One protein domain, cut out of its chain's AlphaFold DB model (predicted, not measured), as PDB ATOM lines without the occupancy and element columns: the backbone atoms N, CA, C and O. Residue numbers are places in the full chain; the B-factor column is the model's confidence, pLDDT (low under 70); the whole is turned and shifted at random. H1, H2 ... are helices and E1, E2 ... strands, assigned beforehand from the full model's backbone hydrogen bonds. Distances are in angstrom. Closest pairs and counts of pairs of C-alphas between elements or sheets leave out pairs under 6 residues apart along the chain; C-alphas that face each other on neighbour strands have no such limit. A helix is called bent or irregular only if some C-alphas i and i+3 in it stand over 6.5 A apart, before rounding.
ATOM      1  N   TYR A   4      55.856  98.445 100.668       82.75
ATOM      2  CA  TYR A   4      56.860  99.421 101.099       82.75
ATOM      3  C   TYR A   4      58.033  98.802 101.867       82.75
ATOM      4  O   TYR A   4      59.119  99.380 101.897       82.75
ATOM      5  N   TRP A   5      57.853  97.613 102.450       81.69
ATOM      6  CA  TRP A   5      58.907  96.943 103.215       81.69
ATOM      7  C   TRP A   5      60.106  96.565 102.337       81.69
ATOM      8  O   TRP A   5      61.250  96.687 102.771       81.69
ATOM      9  N   GLY A   6      59.861  96.197 101.074       84.75
ATOM     10  CA  GLY A   6      60.930  95.910 100.114       84.75
ATOM     11  C   GLY A   6      61.868  97.102  99.897       84.75
ATOM     12  O   GLY A   6      63.083  96.928  99.826       84.75
ATOM     13  N   TYR A   7      61.324  98.323  99.887       84.12
ATOM     14  CA  TYR A   7      62.129  99.543  99.816       84.12
ATOM     15  C   TYR A   7      62.921  99.758 101.105       84.12
ATOM     16  O   TYR A   7      64.120 100.008 101.047       84.12
ATOM     17  N   VAL A   8      62.303  99.586 102.275       85.38
ATOM     18  CA  VAL A   8      63.025  99.713 103.553       85.38
ATOM     19  C   VAL A   8      64.226  98.766 103.602       85.38
ATOM     20  O   VAL A   8      65.314  99.196 103.969       85.38
ATOM     21  N   GLN A   9      64.071  97.513 103.161       85.69
ATOM     22  CA  GLN A   9      65.170  96.544 103.123       85.69
ATOM     23  C   GLN A   9      66.267  96.920 102.122       85.69
ATOM     24  O   GLN A   9      67.449  96.826 102.451       85.69
ATOM     25  N   ALA A  10      65.897  97.366 100.920       87.62
ATOM     26  CA  ALA A  10      66.863  97.769  99.900       87.62
ATOM     27  C   ALA A  10      67.714  98.970 100.349       87.62
ATOM     28  O   ALA A  10      68.916  99.019 100.091       87.62
ATOM     29  N   TRP A  11      67.099  99.915 101.062       88.12
ATOM     30  CA  TRP A  11      67.744 101.139 101.539       88.12
ATOM     31  C   TRP A  11      68.299 101.025 102.964       88.12
ATOM     32  O   TRP A  11      68.976 101.939 103.432       88.12
ATOM     33  N   TRP A  12      68.083  99.892 103.637       86.81
ATOM     34  CA  TRP A  12      68.536  99.621 105.000       86.81
ATOM     35  C   TRP A  12      70.014  99.948 105.265       86.81
ATOM     36  O   TRP A  12      70.286 100.661 106.230       86.81
ATOM     37  N   PRO A  13      70.994  99.540 104.431       86.62
ATOM     38  CA  PRO A  13      72.394  99.893 104.679       86.62
ATOM     39  C   PRO A  13      72.642 101.410 104.673       86.62
ATOM     40  O   PRO A  13      73.485 101.898 105.426       86.62
ATOM     41  N   THR A  14      71.898 102.165 103.864       89.25
ATOM     42  CA  THR A  14      71.967 103.633 103.816       89.25
ATOM     43  C   THR A  14      71.299 104.253 105.039       89.25
ATOM     44  O   THR A  14      71.874 105.148 105.654       89.25
ATOM     45  N   VAL A  15      70.132 103.735 105.437       87.50
ATOM     46  CA  VAL A  15      69.419 104.123 106.665       87.50
ATOM     47  C   VAL A  15      70.319 103.943 107.888       87.50
ATOM     48  O   VAL A  15      70.462 104.869 108.681       87.50
ATOM     49  N   CYS A  16      70.987 102.794 108.007       86.62
ATOM     50  CA  CYS A  16      71.913 102.503 109.099       86.62
ATOM     51  C   CYS A  16      73.082 103.490 109.159       86.62
ATOM     52  O   CYS A  16      73.457 103.934 110.242       86.62
ATOM     53  N   ARG A  17      73.663 103.847 108.005       86.50
ATOM     54  CA  ARG A  17      74.744 104.843 107.937       86.50
ATOM     55  C   ARG A  17      74.247 106.220 108.364       86.50
ATOM     56  O   ARG A  17      74.784 106.775 109.311       86.50
ATOM     57  N   ALA A  18      73.166 106.696 107.747       86.69
ATOM     58  CA  ALA A  18      72.580 107.998 108.052       86.69
ATOM     59  C   ALA A  18      72.155 108.119 109.524       86.69
ATOM     60  O   ALA A  18      72.361 109.154 110.149       86.69
ATOM     61  N   TYR A  19      71.595 107.055 110.104       85.88
ATOM     62  CA  TYR A  19      71.251 107.034 111.522       85.88
ATOM     63  C   TYR A  19      72.497 107.080 112.410       85.88
ATOM     64  O   TYR A  19      72.516 107.826 113.383       85.88
ATOM     65  N   ARG A  20      73.548 106.322 112.069       85.50
ATOM     66  CA  ARG A  20      74.809 106.291 112.821       85.50
ATOM     67  C   ARG A  20      75.502 107.653 112.855       85.50
ATOM     68  O   ARG A  20      75.998 108.028 113.911       85.50
ATOM     69  N   ASP A  21      75.511 108.389 111.745       85.50
ATOM     70  CA  ASP A  21      76.101 109.736 111.675       85.50
ATOM     71  C   ASP A  21      75.433 110.731 112.641       85.50
ATOM     72  O   ASP A  21      76.063 111.684 113.096       85.50
ATOM     73  N   PHE A  22      74.169 110.493 113.000       80.94
ATOM     74  CA  PHE A  22      73.392 111.363 113.881       80.94
ATOM     75  C   PHE A  22      72.850 110.631 115.120       80.94
ATOM     76  O   PHE A  22      71.911 111.125 115.743       80.94
ATOM     77  N   GLU A  23      73.437 109.493 115.522       80.31
ATOM     78  CA  GLU A  23      72.930 108.620 116.603       80.31
ATOM     79  C   GLU A  23      72.661 109.410 117.896       80.31
ATOM     80  O   GLU A  23      71.635 109.218 118.550       80.31
ATOM     81  N   GLU A  24      73.526 110.378 118.217       80.44
ATOM     82  CA  GLU A  24      73.399 111.254 119.389       80.44
ATOM     83  C   GLU A  24      72.094 112.062 119.409       80.44
ATOM     84  O   GLU A  24      71.528 112.323 120.470       80.44
ATOM     85  N   ARG A  25      71.596 112.450 118.231       77.62
ATOM     86  CA  ARG A  25      70.372 113.250 118.066       77.62
ATOM     87  C   ARG A  25      69.137 112.402 117.803       77.62
ATOM     88  O   ARG A  25      68.041 112.959 117.766       77.62
ATOM     89  N   LYS A  26      69.308 111.086 117.636       76.50
ATOM     90  CA  LYS A  26      68.229 110.116 117.407       76.50
ATOM     91  C   LYS A  26      67.295 110.585 116.280       76.50
ATOM     92  O   LYS A  26      66.115 110.859 116.528       76.50
ATOM     93  N   PRO A  27      67.826 110.761 115.056       85.38
ATOM     94  CA  PRO A  27      67.064 111.299 113.945       85.38
ATOM     95  C   PRO A  27      65.910 110.367 113.590       85.38
ATOM     96  O   PRO A  27      65.957 109.154 113.806       85.38
ATOM     97  N   VAL A  28      64.883 110.952 112.994       86.62
ATOM     98  CA  VAL A  28      63.848 110.211 112.285       86.62
ATOM     99  C   VAL A  28      64.336 110.017 110.855       86.62
ATOM    100  O   VAL A  28      64.742 110.984 110.208       86.62
ATOM    101  N   ILE A  29      64.314 108.782 110.358       90.56
ATOM    102  CA  ILE A  29      64.723 108.505 108.979       90.56
ATOM    103  C   ILE A  29      63.492 108.505 108.083       90.56
ATOM    104  O   ILE A  29      62.507 107.837 108.384       90.56
ATOM    105  N   LEU A  30      63.553 109.238 106.977       90.12
ATOM    106  CA  LEU A  30      62.509 109.319 105.963       90.12
ATOM    107  C   LEU A  30      63.060 108.818 104.627       90.12
ATOM    108  O   LEU A  30      64.054 109.333 104.127       90.12
ATOM    109  N   ILE A  31      62.397 107.836 104.035       89.94
ATOM    110  CA  ILE A  31      62.660 107.344 102.688       89.94
ATOM    111  C   ILE A  31      61.593 107.933 101.778       89.94
ATOM    112  O   ILE A  31      60.410 107.618 101.925       89.94
ATOM    113  N   ASP A  32      62.008 108.766 100.834       89.12
ATOM    114  CA  ASP A  32      61.142 109.208  99.753       89.12
ATOM    115  C   ASP A  32      61.305 108.260  98.565       89.12
ATOM    116  O   ASP A  32      62.377 108.178  97.961       89.12
ATOM    117  N   ILE A  33      60.248 107.509  98.244       88.25
ATOM    118  CA  ILE A  33      60.278 106.555  97.124       88.25
ATOM    119  C   ILE A  33      60.112 107.237  95.764       88.25
ATOM    120  O   ILE A  33      60.444 106.634  94.750       88.25
ATOM    121  N   ASN A  34      59.599 108.469  95.732       86.81
ATOM    122  CA  ASN A  34      59.412 109.228  94.496       86.81
ATOM    123  C   ASN A  34      60.740 109.845  94.065       86.81
ATOM    124  O   ASN A  34      61.101 109.777  92.894       86.81
ATOM    125  N   GLU A  35      61.489 110.396  95.021       87.38
ATOM    126  CA  GLU A  35      62.840 110.906  94.772       87.38
ATOM    127  C   GLU A  35      63.931 109.830  94.846       87.38
ATOM    128  O   GLU A  35      65.061 110.090  94.437       87.38
ATOM    129  N   ALA A  36      63.614 108.647  95.384       85.75
ATOM    130  CA  ALA A  36      64.585 107.605  95.719       85.75
ATOM    131  C   ALA A  36      65.722 108.150  96.607       85.75
ATOM    132  O   ALA A  36      66.908 107.997  96.307       85.75
ATOM    133  N   LYS A  37      65.355 108.827  97.703       88.94
ATOM    134  CA  LYS A  37      66.294 109.463  98.638       88.94
ATOM    135  C   LYS A  37      65.990 109.113 100.086       88.94
ATOM    136  O   LYS A  37      64.840 108.915 100.469       88.94
ATOM    137  N   VAL A  38      67.048 109.082 100.895       89.12
ATOM    138  CA  VAL A  38      66.972 108.911 102.349       89.12
ATOM    139  C   VAL A  38      67.341 110.229 103.009       89.12
ATOM    140  O   VAL A  38      68.429 110.756 102.784       89.12
ATOM    141  N   TYR A  39      66.445 110.729 103.845       87.94
ATOM    142  CA  TYR A  39      66.623 111.933 104.634       87.94
ATOM    143  C   TYR A  39      66.700 111.570 106.116       87.94
ATOM    144  O   TYR A  39      65.906 110.773 106.618       87.94
ATOM    145  N   ALA A  40      67.652 112.168 106.826       87.94
ATOM    146  CA  ALA A  40      67.735 112.094 108.278       87.94
ATOM    147  C   ALA A  40      67.242 113.423 108.847       87.94
ATOM    148  O   ALA A  40      67.934 114.436 108.752       87.94
ATOM    149  N   TYR A  41      66.039 113.421 109.417       84.81
ATOM    150  CA  TYR A  41      65.446 114.621 109.988       84.81
ATOM    151  C   TYR A  41      65.600 114.646 111.507       84.81
ATOM    152  O   TYR A  41      65.331 113.644 112.183       84.81
ATOM    153  N   PRO A  42      65.978 115.792 112.091       82.38
ATOM    154  CA  PRO A  42      65.873 115.964 113.524       82.38
ATOM    155  C   PRO A  42      64.395 115.961 113.930       82.38
ATOM    156  O   PRO A  42      63.538 116.554 113.272       82.38
ATOM    157  N   TYR A  43      64.107 115.308 115.057       78.69
ATOM    158  CA  TYR A  43      62.752 115.111 115.580       78.69
ATOM    159  C   TYR A  43      61.905 116.394 115.586       78.69
ATOM    160  O   TYR A  43      60.748 116.387 115.169       78.69
ATOM    161  N   ASN A  44      62.498 117.508 116.026       78.69
ATOM    162  CA  ASN A  44      61.800 118.786 116.141       78.69
ATOM    163  C   ASN A  44      61.367 119.369 114.793       78.69
ATOM    164  O   ASN A  44      60.291 119.957 114.730       78.69
ATOM    165  N   GLU A  45      62.168 119.220 113.737       80.00
ATOM    166  CA  GLU A  45      61.820 119.741 112.408       80.00
ATOM    167  C   GLU A  45      60.713 118.894 111.783       80.00
ATOM    168  O   GLU A  45      59.684 119.423 111.366       80.00
ATOM    169  N   PHE A  46      60.848 117.568 111.858       81.50
ATOM    170  CA  PHE A  46      59.849 116.651 111.315       81.50
ATOM    171  C   PHE A  46      58.489 116.777 112.021       81.50
ATOM    172  O   PHE A  46      57.429 116.712 111.398       81.50
ATOM    173  N   LYS A  47      58.491 117.030 113.338       80.44
ATOM    174  CA  LYS A  47      57.264 117.255 114.114       80.44
ATOM    175  C   LYS A  47      56.494 118.487 113.627       80.44
ATOM    176  O   LYS A  47      55.265 118.484 113.693       80.44
ATOM    177  N   GLN A  48      57.170 119.527 113.132       81.31
ATOM    178  CA  GLN A  48      56.494 120.736 112.652       81.31
ATOM    179  C   GLN A  48      55.722 120.499 111.351       81.31
ATOM    180  O   GLN A  48      54.601 120.997 111.237       81.31
ATOM    181  N   GLU A  49      56.250 119.679 110.440       79.00
ATOM    182  CA  GLU A  49      55.578 119.318 109.182       79.00
ATOM    183  C   GLU A  49      54.340 118.426 109.379       79.00
ATOM    184  O   GLU A  49      53.431 118.408 108.549       79.00
ATOM    185  N   LEU A  50      54.261 117.696 110.492       79.19
ATOM    186  CA  LEU A  50      53.142 116.801 110.774       79.19
ATOM    187  C   LEU A  50      51.919 117.529 111.347       79.19
ATOM    188  O   LEU A  50      52.026 118.496 112.099       79.19
ATOM    189  N   SER A  51      50.723 117.002 111.067       79.94
ATOM    190  CA  SER A  51      49.483 117.408 111.746       79.94
ATOM    191  C   SER A  51      49.469 116.951 113.209       79.94
ATOM    192  O   SER A  51      50.095 115.948 113.540       79.94
ATOM    193  N   ALA A  52      48.685 117.607 114.076       79.19
ATOM    194  CA  ALA A  52      48.629 117.312 115.518       79.19
ATOM    195  C   ALA A  52      48.506 115.808 115.848       79.19
ATOM    196  O   ALA A  52      49.342 115.272 116.561       79.19
ATOM    197  N   ARG A  53      47.563 115.090 115.216       78.69
ATOM    198  CA  ARG A  53      47.396 113.635 115.417       78.69
ATOM    199  C   ARG A  53      48.618 112.798 115.021       78.69
ATOM    200  O   ARG A  53      48.873 111.761 115.624       78.69
ATOM    201  N   SER A  54      49.346 113.213 113.989       78.00
ATOM    202  CA  SER A  54      50.561 112.526 113.546       78.00
ATOM    203  C   SER A  54      51.754 112.864 114.439       78.00
ATOM    204  O   SER A  54      52.631 112.022 114.601       78.00
ATOM    205  N   ARG A  55      51.764 114.052 115.066       83.81
ATOM    206  CA  ARG A  55      52.766 114.436 116.071       83.81
ATOM    207  C   ARG A  55      52.682 113.549 117.306       83.81
ATOM    208  O   ARG A  55      53.719 113.066 117.733       83.81
ATOM    209  N   ASP A  56      51.481 113.303 117.834       82.81
ATOM    210  CA  ASP A  56      51.292 112.413 118.990       82.81
ATOM    211  C   ASP A  56      51.763 110.983 118.689       82.81
ATOM    212  O   ASP A  56      52.508 110.390 119.465       82.81
ATOM    213  N   ARG A  57      51.413 110.448 117.509       81.56
ATOM    214  CA  ARG A  57      51.888 109.121 117.077       81.56
ATOM    215  C   ARG A  57      53.404 109.060 116.918       81.56
ATOM    216  O   ARG A  57      54.007 108.067 117.313       81.56
ATOM    217  N   LEU A  58      54.010 110.095 116.338       83.88
ATOM    218  CA  LEU A  58      55.461 110.174 116.200       83.88
ATOM    219  C   LEU A  58      56.142 110.216 117.577       83.88
ATOM    220  O   LEU A  58      57.153 109.547 117.760       83.88
ATOM    221  N   ASP A  59      55.595 110.967 118.534       85.31
ATOM    222  CA  ASP A  59      56.130 111.085 119.898       85.31
ATOM    223  C   ASP A  59      56.129 109.723 120.611       85.31
ATOM    224  O   ASP A  59      57.141 109.307 121.181       85.31
ATOM    225  N   GLU A  60      55.032 108.972 120.480       84.50
ATOM    226  CA  GLU A  60      54.899 107.626 121.040       84.50
ATOM    227  C   GLU A  60      55.869 106.631 120.382       84.50
ATOM    228  O   GLU A  60      56.633 105.954 121.077       84.50
ATOM    229  N   GLN A  61      55.919 106.601 119.043       82.94
ATOM    230  CA  GLN A  61      56.833 105.732 118.293       82.94
ATOM    231  C   GLN A  61      58.297 106.041 118.606       82.94
ATOM    232  O   GLN A  61      59.089 105.125 118.821       82.94
ATOM    233  N   GLN A  62      58.654 107.323 118.682       81.69
ATOM    234  CA  GLN A  62      60.011 107.749 118.987       81.69
ATOM    235  C   GLN A  62      60.379 107.418 120.436       81.69
ATOM    236  O   GLN A  62      61.468 106.912 120.694       81.69
ATOM    237  N   THR A  63      59.476 107.637 121.392       84.31
ATOM    238  CA  THR A  63      59.694 107.259 122.797       84.31
ATOM    239  C   THR A  63      59.922 105.756 122.938       84.31
ATOM    240  O   THR A  63      60.805 105.326 123.682       84.31
ATOM    241  N   GLN A  64      59.162 104.944 122.204       83.00
ATOM    242  CA  GLN A  64      59.299 103.494 122.235       83.00
ATOM    243  C   GLN A  64      60.594 103.021 121.572       83.00
ATOM    244  O   GLN A  64      61.325 102.222 122.158       83.00
ATOM    245  N   ALA A  65      60.938 103.591 120.419       82.44
ATOM    246  CA  ALA A  65      62.176 103.287 119.720       82.44
ATOM    247  C   ALA A  65      63.412 103.633 120.563       82.44
ATOM    248  O   ALA A  65      64.368 102.862 120.636       82.44
ATOM    249  N   GLN A  66      63.357 104.738 121.314       80.06
ATOM    250  CA  GLN A  66      64.406 105.099 122.265       80.06
ATOM    251  C   GLN A  66      64.575 104.099 123.407       80.06
ATOM    252  O   GLN A  66      65.700 103.883 123.854       80.06
ATOM    253  N   ARG A  67      63.482 103.502 123.895       82.06
ATOM    254  CA  ARG A  67      63.531 102.485 124.957       82.06
ATOM    255  C   ARG A  67      64.059 101.149 124.443       82.06
ATOM    256  O   ARG A  67      64.785 100.471 125.164       82.06
ATOM    257  N   ASN A  68      63.717 100.801 123.207       79.75
ATOM    258  CA  ASN A  68      64.013  99.497 122.619       79.75
ATOM    259  C   ASN A  68      65.281  99.477 121.754       79.75
ATOM    260  O   ASN A  68      65.632  98.422 121.237       79.75
ATOM    261  N   SER A  69      65.988 100.605 121.614       81.31
ATOM    262  CA  SER A  69      67.091 100.751 120.649       81.31
ATOM    263  C   SER A  69      66.646 100.391 119.227       81.31
ATOM    264  O   SER A  69      67.279  99.602 118.532       81.31
ATOM    265  N   GLU A  70      65.520 100.954 118.800       85.62
ATOM    266  CA  GLU A  70      64.991 100.813 117.444       85.62
ATOM    267  C   GLU A  70      65.171 102.126 116.671       85.62
ATOM    268  O   GLU A  70      65.332 103.205 117.244       85.62
ATOM    269  N   ILE A  71      65.126 102.027 115.347       85.25
ATOM    270  CA  ILE A  71      65.086 103.148 114.416       85.25
ATOM    271  C   ILE A  71      63.664 103.248 113.879       85.25
ATOM    272  O   ILE A  71      63.108 102.267 113.377       85.25
ATOM    273  N   VAL A  72      63.092 104.449 113.945       87.06
ATOM    274  CA  VAL A  72      61.826 104.747 113.275       87.06
ATOM    275  C   VAL A  72      62.125 105.184 111.844       87.06
ATOM    276  O   VAL A  72      62.755 106.221 111.618       87.06
ATOM    277  N   VAL A  73      61.672 104.381 110.882       89.00
ATOM    278  CA  VAL A  73      61.803 104.650 109.447       89.00
ATOM    279  C   VAL A  73      60.435 104.987 108.881       89.00
ATOM    280  O   VAL A  73      59.508 104.184 108.948       89.00
ATOM    281  N   PHE A  74      60.310 106.164 108.292       89.25
ATOM    282  CA  PHE A  74      59.140 106.589 107.545       89.25
ATOM    283  C   PHE A  74      59.368 106.371 106.054       89.25
ATOM    284  O   PHE A  74      60.439 106.660 105.540       89.25
ATOM    285  N   VAL A  75      58.350 105.899 105.349       89.25
ATOM    286  CA  VAL A  75      58.309 105.791 103.892       89.25
ATOM    287  C   VAL A  75      57.252 106.763 103.395       89.25
ATOM    288  O   VAL A  75      56.064 106.607 103.702       89.25
ATOM    289  N   ARG A  76      57.692 107.787 102.666       88.88
ATOM    290  CA  ARG A  76      56.837 108.794 102.045       88.88
ATOM    291  C   ARG A  76      56.545 108.390 100.611       88.88
ATOM    292  O   ARG A  76      57.443 108.289  99.782       88.88
ATOM    293  N   ASP A  77      55.263 108.207 100.340       88.81
ATOM    294  CA  ASP A  77      54.706 107.998  99.017       88.81
ATOM    295  C   ASP A  77      53.838 109.209  98.664       88.81
ATOM    296  O   ASP A  77      52.676 109.316  99.064       88.81
ATOM    297  N   GLU A  78      54.427 110.163  97.951       85.00
ATOM    298  CA  GLU A  78      53.744 111.376  97.520       85.00
ATOM    299  C   GLU A  78      52.672 111.100  96.458       85.00
ATOM    300  O   GLU A  78      51.571 111.650  96.557       85.00
ATOM    301  N   LEU A  79      52.931 110.180  95.520       84.56
ATOM    302  CA  LEU A  79      51.966 109.732  94.507       84.56
ATOM    303  C   LEU A  79      50.649 109.255  95.133       84.56
ATOM    304  O   LEU A  79      49.569 109.595  94.650       84.56
ATOM    305  N   ARG A  80      50.720 108.500  96.233       84.81
ATOM    306  CA  ARG A  80      49.537 107.990  96.953       84.81
ATOM    307  C   ARG A  80      49.164 108.833  98.174       84.81
ATOM    308  O   ARG A  80      48.245 108.452  98.902       84.81
ATOM    309  N   LYS A  81      49.862 109.955  98.410       82.50
ATOM    310  CA  LYS A  81      49.763 110.811  99.611       82.50
ATOM    311  C   LYS A  81      49.755 110.001 100.910       82.50
ATOM    312  O   LYS A  81      48.970 110.262 101.825       82.50
ATOM    313  N   LYS A  82      50.606 108.978 100.970       84.94
ATOM    314  CA  LYS A  82      50.666 108.015 102.066       84.94
ATOM    315  C   LYS A  82      52.014 108.111 102.764       84.94
ATOM    316  O   LYS A  82      53.060 108.166 102.131       84.94
ATOM    317  N   LEU A  83      51.970 108.107 104.090       85.06
ATOM    318  CA  LEU A  83      53.148 108.066 104.942       85.06
ATOM    319  C   LEU A  83      53.034 106.826 105.827       85.06
ATOM    320  O   LEU A  83      52.073 106.694 106.586       85.06
ATOM    321  N   VAL A  84      53.976 105.901 105.685       86.88
ATOM    322  CA  VAL A  84      54.000 104.640 106.440       86.88
ATOM    323  C   VAL A  84      55.213 104.646 107.353       86.88
ATOM    324  O   VAL A  84      56.291 104.997 106.898       86.88
ATOM    325  N   SER A  85      55.060 104.270 108.621       85.81
ATOM    326  CA  SER A  85      56.191 104.112 109.538       85.81
ATOM    327  C   SER A  85      56.448 102.655 109.883       85.81
ATOM    328  O   SER A  85      55.521 101.857 110.021       85.81
ATOM    329  N   TYR A  86      57.728 102.334 110.035       85.94
ATOM    330  CA  TYR A  86      58.242 101.033 110.423       85.94
ATOM    331  C   TYR A  86      59.224 101.194 111.581       85.94
ATOM    332  O   TYR A  86      60.095 102.065 111.566       85.94
ATOM    333  N   ASN A  87      59.101 100.313 112.567       83.06
ATOM    334  CA  ASN A  87      60.027 100.191 113.682       83.06
ATOM    335  C   ASN A  87      61.034  99.106 113.316       83.06
ATOM    336  O   ASN A  87      60.651  97.946 113.150       83.06
ATOM    337  N   CYS A  88      62.300  99.473 113.152       81.81
ATOM    338  CA  CYS A  88      63.345  98.518 112.806       81.81
ATOM    339  C   CYS A  88      64.365  98.415 113.944       81.81
ATOM    340  O   CYS A  88      64.835  99.446 114.421       81.81
ATOM    341  N   PRO A  89      64.744  97.206 114.384       82.00
ATOM    342  CA  PRO A  89      65.736  97.048 115.442       82.00
ATOM    343  C   PRO A  89      67.097  97.590 114.991       82.00
ATOM    344  O   PRO A  89      67.582  97.253 113.909       82.00
TER     345      PRO A  89
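AT A GLANCE: This is residues 4 to 89 of the 127 residues of an uncharacterized protein of Deltaproteobacteria bacterium (UniProt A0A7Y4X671). A strongly twisted sheet of four strands, built from two hairpins side by side, has helices over both faces. The kinked helix H1 packs on one face, where the sheet curls round it, while the long H3 and the short H2 cover the other, making three layers. The printed part has 86 residues with three named helices and four named strands, in the order H1, E1, E2, H2, H3, E3, E4; across the mixed sheet the order is E2, E1, E3, E4, with E1 and E3 parallel and the other two pairs antiparallel. The class is mixed, helices and strands, and the whole is compact, with a radius of gyration of the C-alphas of 12.0 A. Its outline is rounded, spanning 29 by 29 by 19 A.

HOW THE PARTS SIT: The inner strands E1, residues 28 to 32, and E3, residues 70 to 77, are parallel neighbours at 29 degrees. N 31 and O 74 are 2.7 A apart and N 74 and O 29 2.8 A, both within hydrogen-bond range. The edge strand E2, residues 37 to 41, forms an antiparallel hairpin with E1 at 156 degrees, where N 30 and O 39 are within hydrogen-bond range at 2.8 A. The other edge strand, E4, residues 82 to 89, forms an antiparallel hairpin with E3 at 159 degrees, where N 75 and O 84 are within range at 2.7 A. From edge to edge the strands' lines turn by 74 degrees. H1, residues 5 to 21, is on the sheet, and the sheet curls round it; its closest C-alphas to E2 are those of Ala 18 and Ala 40, 6.3 A apart, and to E3 those of Val 8 and Val 75, 7.7 A apart. H1 and E4 are near each other, with 6 pairs of C-alphas within 10 A. H3, residues 52 to 68, is on the opposite face from H1, at a height over the sheet of 8.8 A. It lies over E3 and runs along the strands, at 13 degrees to E3 on the local plane; the closest C-alphas of the two, those of Ala 65 and Ile 71, are 6.1 A apart. H2, residues 43 to 49, is on the sheet too, and the C-alphas of Tyr 43 and Val 28 of E1 are its closest pair with that strand, at 6.0 A. H2 and H3 are close but not clearly touching, the C-alphas of Lys 47 and Arg 55 being closest at 5.7 A. They run opposite ways at a shallow tilt of 20 degrees. H1 is apart from H2 and H3. Every O i to N i+4 pair is within hydrogen-bond range in H3; in H1 it is 11 of 13, and in H2 1 of 3, beside 2 of 4 O i to N i+3 pairs.

IN THESE COORDINATES: H1 begins at C-alpha 5 (58.907, 96.943, 103.215) and is 23.0 A from first to last C-alpha. It is irregular, with C-alphas 10 and 13 lying 7.6 A apart, and has a kink of 61 degrees near residue 13. E1 measures 12.9 A and E2 12.5 A. H2 is 10.5 A long, and H3, 24.6 A, begins at C-alpha 52 (48.629, 117.312, 115.518). E3 measures 22.3 A, and E4, 22.9 A, ends at C-alpha 89 (65.736, 97.048, 115.442).

THE WHOLE: The two C-alphas farthest apart, those of Arg 67 and Leu 79, are separated by 33.4 A. The printed part, residues 4 to 89, has no cut. No link is long; the link from H1 to E1 is short, with 6 residues, and the others are tight. The mean pLDDT of the printed part is 84.3, and no printed residue is under 70.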